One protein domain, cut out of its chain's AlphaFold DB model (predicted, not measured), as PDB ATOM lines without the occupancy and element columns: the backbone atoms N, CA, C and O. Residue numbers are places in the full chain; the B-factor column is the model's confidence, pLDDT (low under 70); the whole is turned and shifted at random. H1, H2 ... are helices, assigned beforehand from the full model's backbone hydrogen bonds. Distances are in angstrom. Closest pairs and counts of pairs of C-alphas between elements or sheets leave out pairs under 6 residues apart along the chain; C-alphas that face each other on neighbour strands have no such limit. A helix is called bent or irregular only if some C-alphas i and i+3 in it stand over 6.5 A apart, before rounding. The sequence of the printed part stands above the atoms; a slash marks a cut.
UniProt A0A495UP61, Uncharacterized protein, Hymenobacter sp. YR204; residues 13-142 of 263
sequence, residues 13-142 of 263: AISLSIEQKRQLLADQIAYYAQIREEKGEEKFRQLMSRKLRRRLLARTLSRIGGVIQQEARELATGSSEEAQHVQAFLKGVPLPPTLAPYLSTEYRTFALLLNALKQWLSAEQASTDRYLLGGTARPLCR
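What this domain is: This is residues 13 to 142 of the 263 residues of an uncharacterized protein of Hymenobacter sp. YR204 (UniProt A0A495UP61). The model is an open, three-sided frame: H3 and H5 make a long V, joined near the end where H4 crosses them, and H1 stands across the V's open end. H6 joins H5 to one part of H1, while H2 turns the corner from H1 toward H3. The printed part has 130 residues, with six named helices, H1 to H6 in order, and no named strand: all helix. It is extended, with a radius of gyration of the C-alphas of 23.2 A, and spans 65 by 34 by 25 A.

Where its parts are: H1, residues 18 to 39, begins with C-alpha 18 at (-31.746, 31.697, -9.396) and is 31.8 A long. H2 is residues 41 to 48, 10.4 A. H3, residues 54 to 77, 33.7 A, has a kink of 33 degrees near residue 61 and is irregular, with C-alphas 56 and 59 7.5 A apart. H4 is residues 81 to 92, 16.5 A. H5, residues 105 to 130, 37.9 A, begins with C-alpha 105 at (-28.238, -12.312, -34.550). H6, residues 134 to 142, 14.3 A, is irregular, with C-alphas 135 and 138 7.7 A apart, and ends with C-alpha 142 at (-39.677, 32.434, -20.907).

How they stand to each other: H1 and H2 only just touch, only at the corner, with 3 pairs of C-alphas within 8 A, the closest Arg 36 and Phe 44 at 5.2 A. H1, with residues 21 to 25 alone, touches H6; the closest C-alphas, Arg 22 and Leu 140, are 6.8 A apart. H2 and H3 are apart. H3 touches H4 about perpendicular, at 81 degrees, closest at the C-alphas of Leu 75 and Ala 83, 4.1 A. H5, the hub, touches H3 at a steep tilt of 47 degrees, opposite ways, with residues 105 to 114 alone; the closest C-alphas, Ala 72 and Phe 110, are 4.8 A apart. H5 touches H4, closest at the C-alphas of Leu 90 and Thr 105, 7.4 A. H5 and H6 only just touch, only at the corner, with 3 pairs of C-alphas within 8 A, the closest Arg 130 and Ala 137 at 6.8 A. H1 is apart from H3 and H5. Every O i to N i+4 pair is within hydrogen-bond range in H1, H2, H4 and H5; in H3 18 of 20 are, in H6 3 of 5.

The domain as a whole: The C-alphas farthest apart, Glu 38 and Pro 97, are 67.1 A apart. Residues 49 to 64, 96 to 102 and 118 to 125 stand free. The link from H4 to H5, 12 residues, is long; the others are tight. The printed part has no cut; its mean pLDDT is 91.2, and no printed residue is under 70.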
ATOM      1  N   ALA A  13     -25.219  19.721 -13.960       86.31
ATOM      2  CA  ALA A  13     -25.563  21.132 -13.851       86.31
ATOM      3  C   ALA A  13     -24.596  21.846 -12.900       86.31
ATOM      4  O   ALA A  13     -24.336  21.359 -11.798       86.31
ATOM      5  N   ILE A  14     -24.107  23.012 -13.311       90.06
ATOM      6  CA  ILE A  14     -23.304  23.853 -12.428       90.06
ATOM      7  C   ILE A  14     -24.187  24.457 -11.330       90.06
ATOM      8  O   ILE A  14     -25.372  24.746 -11.535       90.06
ATOM      9  N   SER A  15     -23.609  24.638 -10.143       90.19
ATOM     10  CA  SER A  15     -24.320  25.224  -9.008       90.19
ATOM     11  C   SER A  15     -24.394  26.741  -9.173       90.19
ATOM     12  O   SER A  15     -23.413  27.447  -8.957       90.19
ATOM     13  N   LEU A  16     -25.561  27.229  -9.593       91.50
ATOM     14  CA  LEU A  16     -25.877  28.651  -9.714       91.50
ATOM     15  C   LEU A  16     -27.191  28.961  -8.992       91.50
ATOM     16  O   LEU A  16     -28.174  28.215  -9.129       91.50
ATOM     17  N   SER A  17     -27.230  30.094  -8.289       92.19
ATOM     18  CA  SER A  17     -28.462  30.638  -7.717       92.19
ATOM     19  C   SER A  17     -29.450  31.045  -8.818       92.19
ATOM     20  O   SER A  17     -29.103  31.161 -10.000       92.19
ATOM     21  N   ILE A  18     -30.716  31.246  -8.449       89.38
ATOM     22  CA  ILE A  18     -31.746  31.697  -9.396       89.38
ATOM     23  C   ILE A  18     -31.388  33.087  -9.940       89.38
ATOM     24  O   ILE A  18     -31.523  33.335 -11.137       89.38
ATOM     25  N   GLU A  19     -30.873  33.963  -9.084       91.50
ATOM     26  CA  GLU A  19     -30.446  35.323  -9.408       91.50
ATOM     27  C   GLU A  19     -29.278  35.313 -10.398       91.50
ATOM     28  O   GLU A  19     -29.340  36.001 -11.413       91.50
ATOM     29  N   GLN A  20     -28.270  34.459 -10.184       93.88
ATOM     30  CA  GLN A  20     -27.158  34.298 -11.129       93.88
ATOM     31  C   GLN A  20     -27.648  33.820 -12.498       93.88
ATOM     32  O   GLN A  20     -27.249  34.359 -13.526       93.88
ATOM     33  N   LYS A  21     -28.561  32.840 -12.531       91.69
ATOM     34  CA  LYS A  21     -29.141  32.348 -13.792       91.69
ATOM     35  C   LYS A  21     -29.931  33.434 -14.524       91.69
ATOM     36  O   LYS A  21     -29.858  33.513 -15.748       91.69
ATOM     37  N   ARG A  22     -30.690  34.258 -13.793       90.50
ATOM     38  CA  ARG A  22     -31.420  35.404 -14.359       90.50
ATOM     39  C   ARG A  22     -30.461  36.437 -14.942       90.50
ATOM     40  O   ARG A  22     -30.697  36.877 -16.062       90.50
ATOM     41  N   GLN A  23     -29.386  36.759 -14.222       91.94
ATOM     42  CA  GLN A  23     -28.376  37.704 -14.689       91.94
ATOM     43  C   GLN A  23     -27.705  37.212 -15.976       91.94
ATOM     44  O   GLN A  23     -27.713  37.927 -16.969       91.94
ATOM     45  N   LEU A  24     -27.249  35.954 -16.012       91.69
ATOM     46  CA  LEU A  24     -26.632  35.368 -17.210       91.69
ATOM     47  C   LEU A  24     -27.553  35.416 -18.437       91.69
ATOM     48  O   LEU A  24     -27.095  35.666 -19.549       91.69
ATOM     49  N   LEU A  25     -28.855  35.179 -18.251       90.12
ATOM     50  CA  LEU A  25     -29.832  35.279 -19.336       90.12
ATOM     51  C   LEU A  25     -30.048  36.724 -19.794       90.12
ATOM     52  O   LEU A  25     -30.158  36.960 -20.996       90.12
ATOM     53  N   ALA A  26     -30.115  37.674 -18.859       90.00
ATOM     54  CA  ALA A  26     -30.235  39.092 -19.178       90.00
ATOM     55  C   ALA A  26     -29.010  39.582 -19.967       90.00
ATOM     56  O   ALA A  26     -29.174  40.178 -21.032       90.00
ATOM     57  N   ASP A  27     -27.807  39.234 -19.508       92.75
ATOM     58  CA  ASP A  27     -26.543  39.567 -20.168       92.75
ATOM     59  C   ASP A  27     -26.476  38.958 -21.572       92.75
ATOM     60  O   ASP A  27     -26.117  39.636 -22.534       92.75
ATOM     61  N   GLN A  28     -26.894  37.696 -21.728       91.62
ATOM     62  CA  GLN A  28     -26.946  37.035 -23.032       91.62
ATOM     63  C   GLN A  28     -27.895  37.754 -24.003       91.62
ATOM     64  O   GLN A  28     -27.565  37.934 -25.179       91.62
ATOM     65  N   ILE A  29     -29.086  38.141 -23.538       90.50
ATOM     66  CA  ILE A  29     -30.069  38.849 -24.366       90.50
ATOM     67  C   ILE A  29     -29.535  40.223 -24.770       90.50
ATOM     68  O   ILE A  29     -29.604  40.564 -25.951       90.50
ATOM     69  N   ALA A  30     -28.976  40.978 -23.820       92.94
ATOM     70  CA  ALA A  30     -28.390  42.289 -24.077       92.94
ATOM     71  C   ALA A  30     -27.236  42.196 -25.086       92.94
ATOM     72  O   ALA A  30     -27.216  42.937 -26.067       92.94
ATOM     73  N   TYR A  31     -26.344  41.219 -24.914       94.25
ATOM     74  CA  TYR A  31     -25.217  40.978 -25.811       94.25
ATOM     75  C   TYR A  31     -25.659  40.757 -27.263       94.25
ATOM     76  O   TYR A  31     -25.150  41.390 -28.188       94.25
ATOM     77  N   TYR A  32     -26.643  39.884 -27.494       92.88
ATOM     78  CA  TYR A  32     -27.116  39.647 -28.857       92.88
ATOM     79  C   TYR A  32     -27.975  40.786 -29.413       92.88
ATOM     80  O   TYR A  32     -27.971  40.992 -30.628       92.88
ATOM     81  N   ALA A  33     -28.693  41.524 -28.565       91.94
ATOM     82  CA  ALA A  33     -29.401  42.729 -28.987       91.94
ATOM     83  C   ALA A  33     -28.412  43.787 -29.503       91.94
ATOM     84  O   ALA A  33     -28.610  44.301 -30.603       91.94
ATOM     85  N   GLN A  34     -27.308  44.004 -28.783       94.88
ATOM     86  CA  GLN A  34     -26.227  44.897 -29.197       94.88
ATOM     87  C   GLN A  34     -25.609  44.459 -30.532       94.88
ATOM     88  O   GLN A  34     -25.499  45.259 -31.455       94.88
ATOM     89  N   ILE A  35     -25.283  43.170 -30.700       94.50
ATOM     90  CA  ILE A  35     -24.751  42.668 -31.980       94.50
ATOM     91  C   ILE A  35     -25.726  42.928 -33.134       94.50
ATOM     92  O   ILE A  35     -25.295  43.248 -34.245       94.50
ATOM     93  N   ARG A  36     -27.033  42.752 -32.903       92.75
ATOM     94  CA  ARG A  36     -28.055  43.010 -33.923       92.75
ATOM     95  C   ARG A  36     -28.101  44.483 -34.313       92.75
ATOM     96  O   ARG A  36     -28.228  44.771 -35.500       92.75
ATOM     97  N   GLU A  37     -28.000  45.382 -33.342       94.00
ATOM     98  CA  GLU A  37     -27.955  46.826 -33.572       94.00
ATOM     99  C   GLU A  37     -26.700  47.229 -34.359       94.00
ATOM    100  O   GLU A  37     -26.805  47.874 -35.399       94.00
ATOM    101  N   GLU A  38     -25.526  46.751 -33.946       96.31
ATOM    102  CA  GLU A  38     -24.242  47.090 -34.571       96.31
ATOM    103  C   GLU A  38     -24.080  46.528 -35.990       96.31
ATOM    104  O   GLU A  38     -23.494  47.168 -36.865       96.31
ATOM    105  N   LYS A  39     -24.536  45.292 -36.232       93.12
ATOM    106  CA  LYS A  39     -24.312  44.590 -37.509       93.12
ATOM    107  C   LYS A  39     -25.497  44.680 -38.468       93.12
ATOM    108  O   LYS A  39     -25.344  44.322 -39.637       93.12
ATOM    109  N   GLY A  40     -26.651  45.130 -37.990       91.50
ATOM    110  CA  GLY A  40     -27.908  45.076 -38.718       91.50
ATOM    111  C   GLY A  40     -28.529  43.677 -38.741       91.50
ATOM    112  O   GLY A  40     -27.907  42.656 -38.429       91.50
ATOM    113  N   GLU A  41     -29.800  43.637 -39.136       87.88
ATOM    114  CA  GLU A  41     -30.643  42.446 -39.033       87.88
ATOM    115  C   GLU A  41     -30.139  41.257 -39.855       87.88
ATOM    116  O   GLU A  41     -30.106  40.135 -39.352       87.88
ATOM    117  N   GLU A  42     -29.713  41.496 -41.092       84.56
ATOM    118  CA  GLU A  42     -29.313  40.425 -42.004       84.56
ATOM    119  C   GLU A  42     -28.047  39.708 -41.515       84.56
ATOM    120  O   GLU A  42     -28.031  38.491 -41.324       84.56
ATOM    121  N   LYS A  43     -27.002  40.467 -41.167       85.12
ATOM    122  CA  LYS A  43     -25.767  39.897 -40.607       85.12
ATOM    123  C   LYS A  43     -26.009  39.209 -39.265       85.12
ATOM    124  O   LYS A  43     -25.355  38.212 -38.960       85.12
ATOM    125  N   PHE A  44     -26.945  39.716 -38.461       89.75
ATOM    126  CA  PHE A  44     -27.346  39.056 -37.225       89.75
ATOM    127  C   PHE A  44     -28.017  37.707 -37.496       89.75
ATOM    128  O   PHE A  44     -27.651  36.708 -36.879       89.75
ATOM    129  N   ARG A  45     -28.952  37.637 -38.450       86.69
ATOM    130  CA  ARG A  45     -29.592  36.375 -38.851       86.69
ATOM    131  C   ARG A  45     -28.562  35.366 -39.353       86.69
ATOM    132  O   ARG A  45     -28.581  34.229 -38.891       86.69
ATOM    133  N   GLN A  46     -27.624  35.799 -40.193       83.19
ATOM    134  CA  GLN A  46     -26.521  34.962 -40.675       83.19
ATOM    135  C   GLN A  46     -25.653  34.436 -39.535       83.19
ATOM    136  O   GLN A  46     -25.339  33.250 -39.503       83.19
ATOM    137  N   LEU A  47     -25.290  35.285 -38.565       86.00
ATOM    138  CA  LEU A  47     -24.572  34.856 -37.364       86.00
ATOM    139  C   LEU A  47     -25.371  33.796 -36.605       86.00
ATOM    140  O   LEU A  47     -24.816  32.780 -36.182       86.00
ATOM    141  N   MET A  48     -26.671  34.037 -36.437       85.88
ATOM    142  CA  MET A  48     -27.521  33.172 -35.645       85.88
ATOM    143  C   MET A  48     -27.839  31.845 -36.336       85.88
ATOM    144  O   MET A  48     -28.138  30.891 -35.624       85.88
ATOM    145  N   SER A  49     -27.735  31.748 -37.659       83.62
ATOM    146  CA  SER A  49     -27.992  30.523 -38.424       83.62
ATOM    147  C   SER A  49     -26.740  29.696 -38.741       83.62
ATOM    148  O   SER A  49     -26.836  28.657 -39.404       83.62
ATOM    149  N   ARG A  50     -25.554  30.108 -38.263       79.31
ATOM    150  CA  ARG A  50     -24.304  29.359 -38.468       79.31
ATOM    151  C   ARG A  50     -24.407  27.960 -37.868       79.31
ATOM    152  O   ARG A  50     -24.664  27.799 -36.678       79.31
ATOM    153  N   LYS A  51     -24.121  26.948 -38.689       75.19
ATOM    154  CA  LYS A  51     -24.024  25.546 -38.270       75.19
ATOM    155  C   LYS A  51     -22.607  25.032 -38.476       75.19
ATOM    156  O   LYS A  51     -21.935  25.401 -39.441       75.19
ATOM    157  N   LEU A  52     -22.164  24.159 -37.576       77.06
ATOM    158  CA  LEU A  52     -20.943  23.396 -37.788       77.06
ATOM    159  C   LEU A  52     -21.178  22.401 -38.932       77.06
ATOM    160  O   LEU A  52     -22.163  21.665 -38.923       77.06
ATOM    161  N   ARG A  53     -20.266  22.377 -39.907       74.06
ATOM    162  CA  ARG A  53     -20.301  21.423 -41.022       74.06
ATOM    163  C   ARG A  53     -20.179  19.992 -40.490       74.06
ATOM    164  O   ARG A  53     -19.211  19.682 -39.789       74.06
ATOM    165  N   ARG A  54     -21.125  19.110 -40.825       74.00
ATOM    166  CA  ARG A  54     -21.187  17.727 -40.323       74.00
ATOM    167  C   ARG A  54     -19.944  16.931 -40.695       74.00
ATOM    168  O   ARG A  54     -19.503  16.104 -39.896       74.00
ATOM    169  N   ARG A  55     -19.333  17.204 -41.855       79.75
ATOM    170  CA  ARG A  55     -18.092  16.534 -42.286       79.75
ATOM    171  C   ARG A  55     -16.948  16.676 -41.276       79.75
ATOM    172  O   ARG A  55     -16.126  15.774 -41.156       79.75
ATOM    173  N   LEU A  56     -16.927  17.763 -40.498       83.12
ATOM    174  CA  LEU A  56     -15.918  17.991 -39.456       83.12
ATOM    175  C   LEU A  56     -16.045  16.999 -38.291       83.12
ATOM    176  O   LEU A  56     -15.072  16.746 -37.588       83.12
ATOM    177  N   LEU A  57     -17.227  16.403 -38.111       85.12
ATOM    178  CA  LEU A  57     -17.505  15.387 -37.096       85.12
ATOM    179  C   LEU A  57     -17.529  13.961 -37.669       85.12
ATOM    180  O   LEU A  57     -17.688  13.008 -36.906       85.12
ATOM    181  N   ALA A  58     -17.356  13.787 -38.986       84.12
ATOM    182  CA  ALA A  58     -17.511  12.495 -39.657       84.12
ATOM    183  C   ALA A  58     -16.590  11.420 -39.069       84.12
ATOM    184  O   ALA A  58     -17.052  10.328 -38.760       84.12
ATOM    185  N   ARG A  59     -15.317  11.749 -38.810       90.19
ATOM    186  CA  ARG A  59     -14.365  10.813 -38.191       90.19
ATOM    187  C   ARG A  59     -14.861  10.301 -36.836       90.19
ATOM    188  O   ARG A  59     -14.751   9.110 -36.557       90.19
ATOM    189  N   THR A  60     -15.401  11.182 -35.998       92.50
ATOM    190  CA  THR A  60     -15.938  10.813 -34.680       92.50
ATOM    191  C   THR A  60     -17.178   9.938 -34.821       92.50
ATOM    192  O   THR A  60     -17.264   8.899 -34.172       92.50
ATOM    193  N   LEU A  61     -18.102  10.305 -35.712       90.50
ATOM    194  CA  LEU A  61     -19.311   9.521 -35.975       90.50
ATOM    195  C   LEU A  61     -18.983   8.125 -36.527       90.50
ATOM    196  O   LEU A  61     -19.574   7.144 -36.084       90.50
ATOM    197  N   SER A  62     -18.002   8.013 -37.424       90.56
ATOM    198  CA  SER A  62     -17.535   6.722 -37.941       90.56
ATOM    199  C   SER A  62     -16.896   5.863 -36.852       90.56
ATOM    200  O   SER A  62     -17.133   4.660 -36.815       90.56
ATOM    201  N   ARG A  63     -16.130   6.460 -35.926       94.25
ATOM    202  CA  ARG A  63     -15.584   5.734 -34.767       94.25
ATOM    203  C   ARG A  63     -16.689   5.196 -33.864       94.25
ATOM    204  O   ARG A  63     -16.613   4.042 -33.468       94.25
ATOM    205  N   ILE A  64     -17.716   5.999 -33.583       94.00
ATOM    206  CA  ILE A  64     -18.895   5.557 -32.824       94.00
ATOM    207  C   ILE A  64     -19.571   4.380 -33.541       94.00
ATOM    208  O   ILE A  64     -19.841   3.361 -32.914       94.00
ATOM    209  N   GLY A  65     -19.778   4.480 -34.858       94.31
ATOM    210  CA  GLY A  65     -20.333   3.387 -35.662       94.31
ATOM    211  C   GLY A  65     -19.507   2.099 -35.576       94.31
ATOM    212  O   GLY A  65     -20.075   1.028 -35.377       94.31
ATOM    213  N   GLY A  66     -18.179   2.211 -35.658       95.44
ATOM    214  CA  GLY A  66     -17.265   1.077 -35.518       95.44
ATOM    215  C   GLY A  66     -17.341   0.411 -34.143       95.44
ATOM    216  O   GLY A  66     -17.428  -0.811 -34.076       95.44
ATOM    217  N   VAL A  67     -17.389   1.200 -33.063       95.62
ATOM    218  CA  VAL A  67     -17.540   0.676 -31.692       95.62
ATOM    219  C   VAL A  67     -18.850  -0.099 -31.547       95.62
ATOM    220  O   VAL A  67     -18.839  -1.218 -31.058       95.62
ATOM    221  N   ILE A  68     -19.970   0.440 -32.036       96.12
ATOM    222  CA  ILE A  68     -21.274  -0.241 -31.939       96.12
ATOM    223  C   ILE A  68     -21.278  -1.550 -32.736       96.12
ATOM    224  O   ILE A  68     -21.853  -2.537 -32.291       96.12
ATOM    225  N   GLN A  69     -20.661  -1.570 -33.922       96.25
ATOM    226  CA  GLN A  69     -20.559  -2.785 -34.734       96.25
ATOM    227  C   GLN A  69     -19.699  -3.854 -34.064       96.25
ATOM    228  O   GLN A  69     -20.055  -5.029 -34.096       96.25
ATOM    229  N   GLN A  70     -18.577  -3.453 -33.465       96.31
ATOM    230  CA  GLN A  70     -17.728  -4.363 -32.709       96.31
ATOM    231  C   GLN A  70     -18.492  -4.949 -31.517       96.31
ATOM    232  O   GLN A  70     -18.590  -6.168 -31.402       96.31
ATOM    233  N   GLU A  71     -19.125  -4.096 -30.716       96.38
ATOM    234  CA  GLU A  71     -19.889  -4.527 -29.545       96.38
ATOM    235  C   GLU A  71     -21.059  -5.443 -29.926       96.38
ATOM    236  O   GLU A  71     -21.355  -6.427 -29.250       96.38
ATOM    237  N   ALA A  72     -21.708  -5.170 -31.064       97.44
ATOM    238  CA  ALA A  72     -22.780  -6.015 -31.577       97.44
ATOM    239  C   ALA A  72     -22.305  -7.437 -31.888       97.44
ATOM    240  O   ALA A  72     -23.034  -8.391 -31.614       97.44
ATOM    241  N   ARG A  73     -21.099  -7.585 -32.450       96.94
ATOM    242  CA  ARG A  73     -20.488  -8.893 -32.721       96.94
ATOM    243  C   ARG A  73     -20.161  -9.614 -31.429       96.94
ATOM    244  O   ARG A  73     -20.560 -10.761 -31.264       96.94
ATOM    245  N   GLU A  74     -19.496  -8.925 -30.508       96.75
ATOM    246  CA  GLU A  74     -19.085  -9.491 -29.223       96.75
ATOM    247  C   GLU A  74     -20.296  -9.980 -28.417       96.75
ATOM    248  O   GLU A  74     -20.296 -11.112 -27.943       96.75
ATOM    249  N   LEU A  75     -21.390  -9.218 -28.366       97.69
ATOM    250  CA  LEU A  75     -22.627  -9.649 -27.704       97.69
ATOM    251  C   LEU A  75     -23.376 -10.759 -28.463       97.69
ATOM    252  O   LEU A  75     -24.046 -11.590 -27.848       97.69
ATOM    253  N   ALA A  76     -23.289 -10.793 -29.796       96.19
ATOM    254  CA  ALA A  76     -23.983 -11.792 -30.608       96.19
ATOM    255  C   ALA A  76     -23.307 -13.171 -30.609       96.19
ATOM    256  O   ALA A  76     -24.009 -14.168 -30.776       96.19
ATOM    257  N   THR A  77     -21.979 -13.233 -30.462       94.00
ATOM    258  CA  THR A  77     -21.205 -14.487 -30.555       94.00
ATOM    259  C   THR A  77     -20.367 -14.801 -29.320       94.00
ATOM    260  O   THR A  77     -19.802 -15.888 -29.230       94.00
ATOM    261  N   GLY A  78     -20.217 -13.850 -28.402       92.75
ATOM    262  CA  GLY A  78     -19.402 -13.997 -27.206       92.75
ATOM    263  C   GLY A  78     -20.032 -14.904 -26.155       92.75
ATOM    264  O   GLY A  78     -21.206 -15.274 -26.221       92.75
ATOM    265  N   SER A  79     -19.217 -15.246 -25.162       94.25
ATOM    266  CA  SER A  79     -19.579 -16.113 -24.040       94.25
ATOM    267  C   SER A  79     -19.748 -15.365 -22.715       94.25
ATOM    268  O   SER A  79     -19.990 -16.018 -21.699       94.25
ATOM    269  N   SER A  80     -19.634 -14.028 -22.707       95.94
ATOM    270  CA  SER A  80     -19.857 -13.222 -21.498       95.94
ATOM    271  C   SER A  80     -21.298 -13.346 -20.996       95.94
ATOM    272  O   SER A  80     -22.201 -13.741 -21.739       95.94
ATOM    273  N   GLU A  81     -21.524 -13.000 -19.731       96.44
ATOM    274  CA  GLU A  81     -22.859 -13.021 -19.129       96.44
ATOM    275  C   GLU A  81     -23.838 -12.109 -19.891       96.44
ATOM    276  O   GLU A  81     -24.968 -12.498 -20.189       96.44
ATOM    277  N   GLU A  82     -23.396 -10.917 -20.289       95.56
ATOM    278  CA  GLU A  82     -24.190  -9.977 -21.082       95.56
ATOM    279  C   GLU A  82     -24.526 -10.549 -22.462       95.56
ATOM    280  O   GLU A  82     -25.674 -10.459 -22.907       95.56
ATOM    281  N   ALA A  83     -23.553 -11.181 -23.127       96.44
ATOM    282  CA  ALA A  83     -23.756 -11.816 -24.424       96.44
ATOM    283  C   ALA A  83     -24.803 -12.938 -24.326       96.44
ATOM    284  O   ALA A  83     -25.727 -12.998 -25.140       96.44
ATOM    285  N   GLN A  84     -24.726 -13.773 -23.285       96.75
ATOM    286  CA  GLN A  84     -25.705 -14.834 -23.033       96.75
ATOM    287  C   GLN A  84     -27.115 -14.272 -22.813       96.75
ATOM    288  O   GLN A  84     -28.071 -14.785 -23.397       96.75
ATOM    289  N   HIS A  85     -27.259 -13.192 -22.039       96.94
ATOM    290  CA  HIS A  85     -28.550 -12.534 -21.830       96.94
ATOM    291  C   HIS A  85     -29.135 -11.955 -23.123       96.94
ATOM    292  O   HIS A  85     -30.318 -12.155 -23.412       96.94
ATOM    293  N   VAL A  86     -28.319 -11.277 -23.936       96.81
ATOM    294  CA  VAL A  86     -28.756 -10.729 -25.230       96.81
ATOM    295  C   VAL A  86     -29.174 -11.850 -26.184       96.81
ATOM    296  O   VAL A  86     -30.242 -11.780 -26.798       96.81
ATOM    297  N   GLN A  87     -28.377 -12.913 -26.284       95.81
ATOM    298  CA  GLN A  87     -28.682 -14.071 -27.127       95.81
ATOM    299  C   GLN A  87     -29.959 -14.788 -26.664       95.81
ATOM    300  O   GLN A  87     -30.811 -15.124 -27.490       95.81
ATOM    301  N   ALA A  88     -30.141 -14.967 -25.351       96.06
ATOM    302  CA  ALA A  88     -31.351 -15.548 -24.776       96.06
ATOM    303  C   ALA A  88     -32.591 -14.690 -25.071       96.06
ATOM    304  O   ALA A  88     -33.616 -15.224 -25.504       96.06
ATOM    305  N   PHE A  89     -32.489 -13.364 -24.928       97.31
ATOM    306  CA  PHE A  89     -33.557 -12.436 -25.303       97.31
ATOM    307  C   PHE A  89     -33.931 -12.575 -26.787       97.31
ATOM    308  O   PHE A  89     -35.105 -12.740 -27.119       97.31
ATOM    309  N   LEU A  90     -32.947 -12.582 -27.693       96.38
ATOM    310  CA  LEU A  90     -33.193 -12.709 -29.135       96.38
ATOM    311  C   LEU A  90     -33.780 -14.069 -29.533       96.38
ATOM    312  O   LEU A  90     -34.545 -14.131 -30.501       96.38
ATOM    313  N   LYS A  91     -33.454 -15.134 -28.793       94.06
ATOM    314  CA  LYS A  91     -34.067 -16.461 -28.940       94.06
ATOM    315  C   LYS A  91     -35.528 -16.467 -28.475       94.06
ATOM    316  O   LYS A  91     -36.357 -17.112 -29.110       94.06
ATOM    317  N   GLY A  92     -35.843 -15.723 -27.413       96.19
ATOM    318  CA  GLY A  92     -37.208 -15.530 -26.911       96.19
ATOM    319  C   GLY A  92     -38.108 -14.693 -27.829       96.19
ATOM    320  O   GLY A  92     -39.327 -14.724 -27.683       96.19
ATOM    321  N   VAL A  93     -37.528 -13.984 -28.803       94.44
ATOM    322  CA  VAL A  93     -38.252 -13.200 -29.814       94.44
ATOM    323  C   VAL A  93     -37.999 -13.818 -31.197       94.44
ATOM    324  O   VAL A  93     -37.124 -13.343 -31.928       94.44
ATOM    325  N   PRO A  94     -38.699 -14.903 -31.575       90.69
ATOM    326  CA  PRO A  94     -38.451 -15.583 -32.840       90.69
ATOM    327  C   PRO A  94     -38.843 -14.712 -34.037       90.69
ATOM    328  O   PRO A  94     -39.750 -13.881 -33.970       90.69
ATOM    329  N   LEU A  95     -38.156 -14.923 -35.159       94.31
ATOM    330  CA  LEU A  95     -38.485 -14.280 -36.426       94.31
ATOM    331  C   LEU A  95     -39.423 -15.157 -37.261       94.31
ATOM    332  O   LEU A  95     -39.309 -16.384 -37.214       94.31
ATOM    333  N   PRO A  96     -40.276 -14.552 -38.106       95.75
ATOM    334  CA  PRO A  96     -40.920 -15.277 -39.191       95.75
ATOM    335  C   PRO A  96     -39.869 -15.981 -40.070       95.75
ATOM    336  O   PRO A  96     -38.845 -15.362 -40.384       95.75
ATOM    337  N   PRO A  97     -40.112 -17.224 -40.533       95.25
ATOM    338  CA  PRO A  97     -39.159 -17.961 -41.369       95.25
ATOM    339  C   PRO A  97     -38.727 -17.207 -42.631       95.25
ATOM    340  O   PRO A  97     -37.587 -17.321 -43.063       95.25
ATOM    341  N   THR A  98     -39.613 -16.380 -43.189       96.88
ATOM    342  CA  THR A  98     -39.337 -15.537 -44.360       96.88
ATOM    343  C   THR A  98     -38.321 -14.424 -44.094       96.88
ATOM    344  O   THR A  98     -37.694 -13.941 -45.031       96.88
ATOM    345  N   LEU A  99     -38.142 -14.010 -42.835       94.44
ATOM    346  CA  LEU A  99     -37.214 -12.946 -42.436       94.44
ATOM    347  C   LEU A  99     -35.924 -13.474 -41.801       94.44
ATOM    348  O   LEU A  99     -34.916 -12.768 -41.810       94.44
ATOM    349  N   ALA A 100     -35.939 -14.698 -41.267       93.06
ATOM    350  CA  ALA A 100     -34.799 -15.297 -40.575       93.06
ATOM    351  C   ALA A 100     -33.479 -15.285 -41.384       93.06
ATOM    352  O   ALA A 100     -32.452 -14.966 -40.786       93.06
ATOM    353  N   PRO A 101     -33.466 -15.519 -42.716       94.94
ATOM    354  CA  PRO A 101     -32.229 -15.458 -43.505       94.94
ATOM    355  C   PRO A 101     -31.609 -14.057 -43.613       94.94
ATOM    356  O   PRO A 101     -30.421 -13.935 -43.898       94.94
ATOM    357  N   TYR A 102     -32.398 -12.997 -43.414       94.88
ATOM    358  CA  TYR A 102     -31.975 -11.610 -43.638       94.88
ATOM    359  C   TYR A 102     -31.603 -10.869 -42.351       94.88
ATOM    360  O   TYR A 102     -30.958  -9.824 -42.404       94.88
ATOM    361  N   LEU A 103     -32.027 -11.379 -41.195       95.50
ATOM    362  CA  LEU A 103     -31.886 -10.713 -39.902       95.50
ATOM    363  C   LEU A 103     -31.042 -11.572 -38.960       95.50
ATOM    364  O   LEU A 103     -31.560 -12.217 -38.046       95.50
ATOM    365  N   SER A 104     -29.729 -11.562 -39.193       94.12
ATOM    366  CA  SER A 104     -28.764 -12.275 -38.353       94.12
ATOM    367  C   SER A 104     -28.820 -11.809 -36.895       94.12
ATOM    368  O   SER A 104     -29.210 -10.677 -36.597       94.12
ATOM    369  N   THR A 105     -28.382 -12.669 -35.970       94.19
ATOM    370  CA  THR A 105     -28.238 -12.312 -34.550       94.19
ATOM    371  C   THR A 105     -27.393 -11.051 -34.379       94.19
ATOM    372  O   THR A 105     -27.815 -10.144 -33.674       94.19
ATOM    373  N   GLU A 106     -26.272 -10.933 -35.102       96.00
ATOM    374  CA  GLU A 106     -25.409  -9.740 -35.096       96.00
ATOM    375  C   GLU A 106     -26.175  -8.466 -35.475       96.00
ATOM    376  O   GLU A 106     -26.127  -7.476 -34.747       96.00
ATOM    377  N   TYR A 107     -26.939  -8.484 -36.573       96.25
ATOM    378  CA  TYR A 107     -27.713  -7.315 -36.994       96.25
ATOM    379  C   TYR A 107     -28.805  -6.950 -35.980       96.25
ATOM    380  O   TYR A 107     -29.032  -5.775 -35.683       96.25
ATOM    381  N   ARG A 108     -29.487  -7.954 -35.421       97.19
ATOM    382  CA  ARG A 108     -30.522  -7.732 -34.404       97.19
ATOM    383  C   ARG A 108     -29.925  -7.147 -33.124       97.19
ATOM    384  O   ARG A 108     -30.498  -6.207 -32.578       97.19
ATOM    385  N   THR A 109     -28.764  -7.632 -32.691       97.62
ATOM    386  CA  THR A 109     -28.008  -7.059 -31.570       97.62
ATOM    387  C   THR A 109     -27.577  -5.624 -31.865       97.62
ATOM    388  O   THR A 109     -27.781  -4.738 -31.036       97.62
ATOM    389  N   PHE A 110     -27.070  -5.352 -33.070       97.44
ATOM    390  CA  PHE A 110     -26.742  -3.997 -33.513       97.44
ATOM    391  C   PHE A 110     -27.953  -3.054 -33.420       97.44
ATOM    392  O   PHE A 110     -27.831  -1.932 -32.929       97.44
ATOM    393  N   ALA A 111     -29.145  -3.510 -33.815       96.81
ATOM    394  CA  ALA A 111     -30.374  -2.728 -33.685       96.81
ATOM    395  C   ALA A 111     -30.744  -2.431 -32.217       96.81
ATOM    396  O   ALA A 111     -31.179  -1.317 -31.911       96.81
ATOM    397  N   LEU A 112     -30.537  -3.385 -31.300       96.69
ATOM    398  CA  LEU A 112     -30.738  -3.171 -29.860       96.69
ATOM    399  C   LEU A 112     -29.764  -2.123 -29.306       96.69
ATOM    400  O   LEU A 112     -30.189  -1.208 -28.596       96.69
ATOM    401  N   LEU A 113     -28.486  -2.196 -29.689       96.94
ATOM    402  CA  LEU A 113     -27.474  -1.213 -29.296       96.94
ATOM    403  C   LEU A 113     -27.772   0.182 -29.856       96.94
ATOM    404  O   LEU A 113     -27.650   1.168 -29.132       96.94
ATOM    405  N   LEU A 114     -28.230   0.289 -31.108       96.06
ATOM    406  CA  LEU A 114     -28.672   1.569 -31.669       96.06
ATOM    407  C   LEU A 114     -29.839   2.174 -30.878       96.06
ATOM    408  O   LEU A 114     -29.881   3.390 -30.671       96.06
ATOM    409  N   ASN A 115     -30.779   1.346 -30.420       95.62
ATOM    410  CA  ASN A 115     -31.874   1.815 -29.580       95.62
ATOM    411  C   ASN A 115     -31.376   2.302 -28.207       95.62
ATOM    412  O   ASN A 115     -31.779   3.379 -27.762       95.62
ATOM    413  N   ALA A 116     -30.465   1.567 -27.567       95.06
ATOM    414  CA  ALA A 116     -29.841   1.990 -26.314       95.06
ATOM    415  C   ALA A 116     -29.059   3.306 -26.488       95.06
ATOM    416  O   ALA A 116     -29.227   4.240 -25.704       95.06
ATOM    417  N   LEU A 117     -28.287   3.441 -27.573       94.56
ATOM    418  CA  LEU A 117     -27.566   4.671 -27.901       94.56
ATOM    419  C   LEU A 117     -28.513   5.856 -28.100       94.56
ATOM    420  O   LEU A 117     -28.218   6.959 -27.645       94.56
ATOM    421  N   LYS A 118     -29.662   5.655 -28.753       94.12
ATOM    422  CA  LYS A 118     -30.682   6.702 -28.903       94.12
ATOM    423  C   LYS A 118     -31.172   7.199 -27.539       94.12
ATOM    424  O   LYS A 118     -31.309   8.407 -27.346       94.12
ATOM    425  N   GLN A 119     -31.435   6.287 -26.605       93.69
ATOM    426  CA  GLN A 119     -31.855   6.637 -25.246       93.69
ATOM    427  C   GLN A 119     -30.741   7.369 -24.490       93.69
ATOM    428  O   GLN A 119     -30.998   8.401 -23.870       93.69
ATOM    429  N   TRP A 120     -29.498   6.890 -24.605       93.94
ATOM    430  CA  TRP A 120     -28.328   7.536 -24.017       93.94
ATOM    431  C   TRP A 120     -28.129   8.957 -24.559       93.94
ATOM    432  O   TRP A 120     -28.061   9.899 -23.774       93.94
ATOM    433  N   LEU A 121     -28.158   9.147 -25.884       92.50
ATOM    434  CA  LEU A 121     -28.070  10.466 -26.518       92.50
ATOM    435  C   LEU A 121     -29.176  11.396 -26.016       92.50
ATOM    436  O   LEU A 121     -28.899  12.543 -25.687       92.50
ATOM    437  N   SER A 122     -30.415  10.913 -25.904       89.81
ATOM    438  CA  SER A 122     -31.516  11.714 -25.356       89.81
ATOM    439  C   SER A 122     -31.249  12.163 -23.914       89.81
ATOM    440  O   SER A 122     -31.599  13.286 -23.549       89.81
ATOM    441  N   ALA A 123     -30.640  11.308 -23.089       90.00
ATOM    442  CA  ALA A 123     -30.265  11.654 -21.723       90.00
ATOM    443  C   ALA A 123     -29.116  12.673 -21.685       90.00
ATOM    444  O   ALA A 123     -29.166  13.611 -20.885       90.00
ATOM    445  N   GLU A 124     -28.130  12.544 -22.579       90.69
ATOM    446  CA  GLU A 124     -27.049  13.522 -22.721       90.69
ATOM    447  C   GLU A 124     -27.572  14.891 -23.137       90.69
ATOM    448  O   GLU A 124     -27.244  15.895 -22.506       90.69
ATOM    449  N   GLN A 125     -28.480  14.930 -24.111       87.50
ATOM    450  CA  GLN A 125     -29.120  16.170 -24.543       87.50
ATOM    451  C   GLN A 125     -29.849  16.868 -23.391       87.50
ATOM    452  O   GLN A 125     -29.654  18.061 -23.153       87.50
ATOM    453  N   ALA A 126     -30.633  16.110 -22.622       84.88
ATOM    454  CA  ALA A 126     -31.318  16.633 -21.446       84.88
ATOM    455  C   ALA A 126     -30.343  17.101 -20.350       84.88
ATOM    456  O   ALA A 126     -30.680  17.987 -19.561       84.88
ATOM    457  N   SER A 127     -29.149  16.513 -20.252       87.81
ATOM    458  CA  SER A 127     -28.113  16.975 -19.324       87.81
ATOM    459  C   SER A 127     -27.482  18.283 -19.791       87.81
ATOM    460  O   SER A 127     -27.411  19.235 -19.016       87.81
ATOM    461  N   THR A 128     -27.115  18.373 -21.073       86.75
ATOM    462  CA  THR A 128     -26.561  19.590 -21.681       86.75
ATOM    463  C   THR A 128     -27.529  20.769 -21.579       86.75
ATOM    464  O   THR A 128     -27.120  21.870 -21.218       86.75
ATOM    465  N   ASP A 129     -28.825  20.547 -21.805       82.56
ATOM    466  CA  ASP A 129     -29.850  21.588 -21.655       82.56
ATOM    467  C   ASP A 129     -29.958  22.126 -20.223       82.56
ATOM    468  O   ASP A 129     -30.260  23.303 -20.007       82.56
ATOM    469  N   ARG A 130     -29.697  21.269 -19.232       85.75
ATOM    470  CA  ARG A 130     -29.702  21.627 -17.810       85.75
ATOM    471  C   ARG A 130     -28.361  22.170 -17.329       85.75
ATOM    472  O   ARG A 130     -28.305  22.646 -16.201       85.75
ATOM    473  N   TYR A 131     -27.309  22.124 -18.144       88.88
ATOM    474  CA  TYR A 131     -25.946  22.397 -17.692       88.88
ATOM    475  C   TYR A 131     -25.818  23.767 -17.012       88.88
ATOM    476  O   TYR A 131     -25.393  23.837 -15.864       88.88
ATOM    477  N   LEU A 132     -26.277  24.840 -17.670       87.25
ATOM    478  CA  LEU A 132     -26.226  26.207 -17.126       87.25
ATOM    479  C   LEU A 132     -27.447  26.560 -16.267       87.25
ATOM    480  O   LEU A 132     -27.333  27.145 -15.195       87.25
ATOM    481  N   LEU A 133     -28.646  26.229 -16.749       86.44
ATOM    482  CA  LEU A 133     -29.896  26.741 -16.177       86.44
ATOM    483  C   LEU A 133     -30.629  25.712 -15.308       86.44
ATOM    484  O   LEU A 133     -31.734  25.984 -14.831       86.44
ATOM    485  N   GLY A 134     -30.051  24.531 -15.092       85.69
ATOM    486  CA  GLY A 134     -30.702  23.418 -14.406       85.69
ATOM    487  C   GLY A 134     -32.047  23.046 -15.040       85.69
ATOM    488  O   GLY A 134     -32.321  23.324 -16.208       85.69
ATOM    489  N   GLY A 135     -32.951  22.486 -14.234       83.56
ATOM    490  CA  GLY A 135     -34.343  22.228 -14.639       83.56
ATOM    491  C   GLY A 135     -35.185  23.491 -14.885       83.56
ATOM    492  O   GLY A 135     -36.358  23.389 -15.227       83.56
ATOM    493  N   THR A 136     -34.604  24.684 -14.724       87.00
ATOM    494  CA  THR A 136     -35.303  25.973 -14.815       87.00
ATOM    495  C   THR A 136     -35.081  26.710 -16.139       87.00
ATOM    496  O   THR A 136     -35.594  27.812 -16.306       87.00
ATOM    497  N   ALA A 137     -34.392  26.101 -17.114       81.12
ATOM    498  CA  ALA A 137     -34.130  26.713 -18.422       81.12
ATOM    499  C   ALA A 137     -35.404  27.256 -19.086       81.12
ATOM    500  O   ALA A 137     -35.479  28.423 -19.463       81.12
ATOM    501  N   ARG A 138     -36.457  26.429 -19.165       80.69
ATOM    502  CA  ARG A 138     -37.712  26.825 -19.813       80.69
ATOM    503  C   ARG A 138     -38.405  28.015 -19.140       80.69
ATOM    504  O   ARG A 138     -38.700  28.973 -19.855       80.69
ATOM    505  N   PRO A 139     -38.708  27.986 -17.827       85.62
ATOM    506  CA  PRO A 139     -39.363  29.117 -17.175       85.62
ATOM    507  C   PRO A 139     -38.497  30.381 -17.191       85.62
ATOM    508  O   PRO A 139     -39.019  31.449 -17.505       85.62
ATOM    509  N   LEU A 140     -37.186  30.271 -16.950       87.25
ATOM    510  CA  LEU A 140     -36.300  31.436 -16.917       87.25
ATOM    511  C   LEU A 140     -36.160  32.090 -18.293       87.25
ATOM    512  O   LEU A 140     -36.401  33.287 -18.416       87.25
ATOM    513  N   CYS A 141     -35.898  31.327 -19.359       83.25
ATOM    514  CA  CYS A 141     -35.855  31.880 -20.717       83.25
ATOM    515  C   CYS A 141     -37.214  32.465 -21.138       83.25
ATOM    516  O   CYS A 141     -37.272  33.451 -21.878       83.25
ATOM    517  N   ARG A 142     -38.332  31.888 -20.667       81.88
ATOM    518  CA  ARG A 142     -39.677  32.434 -20.907       81.88
ATOM    519  C   ARG A 142     -39.902  33.784 -20.233       81.88
ATOM    520  O   ARG A 142     -40.530  34.633 -20.855       81.88
TER     521      ARG A 142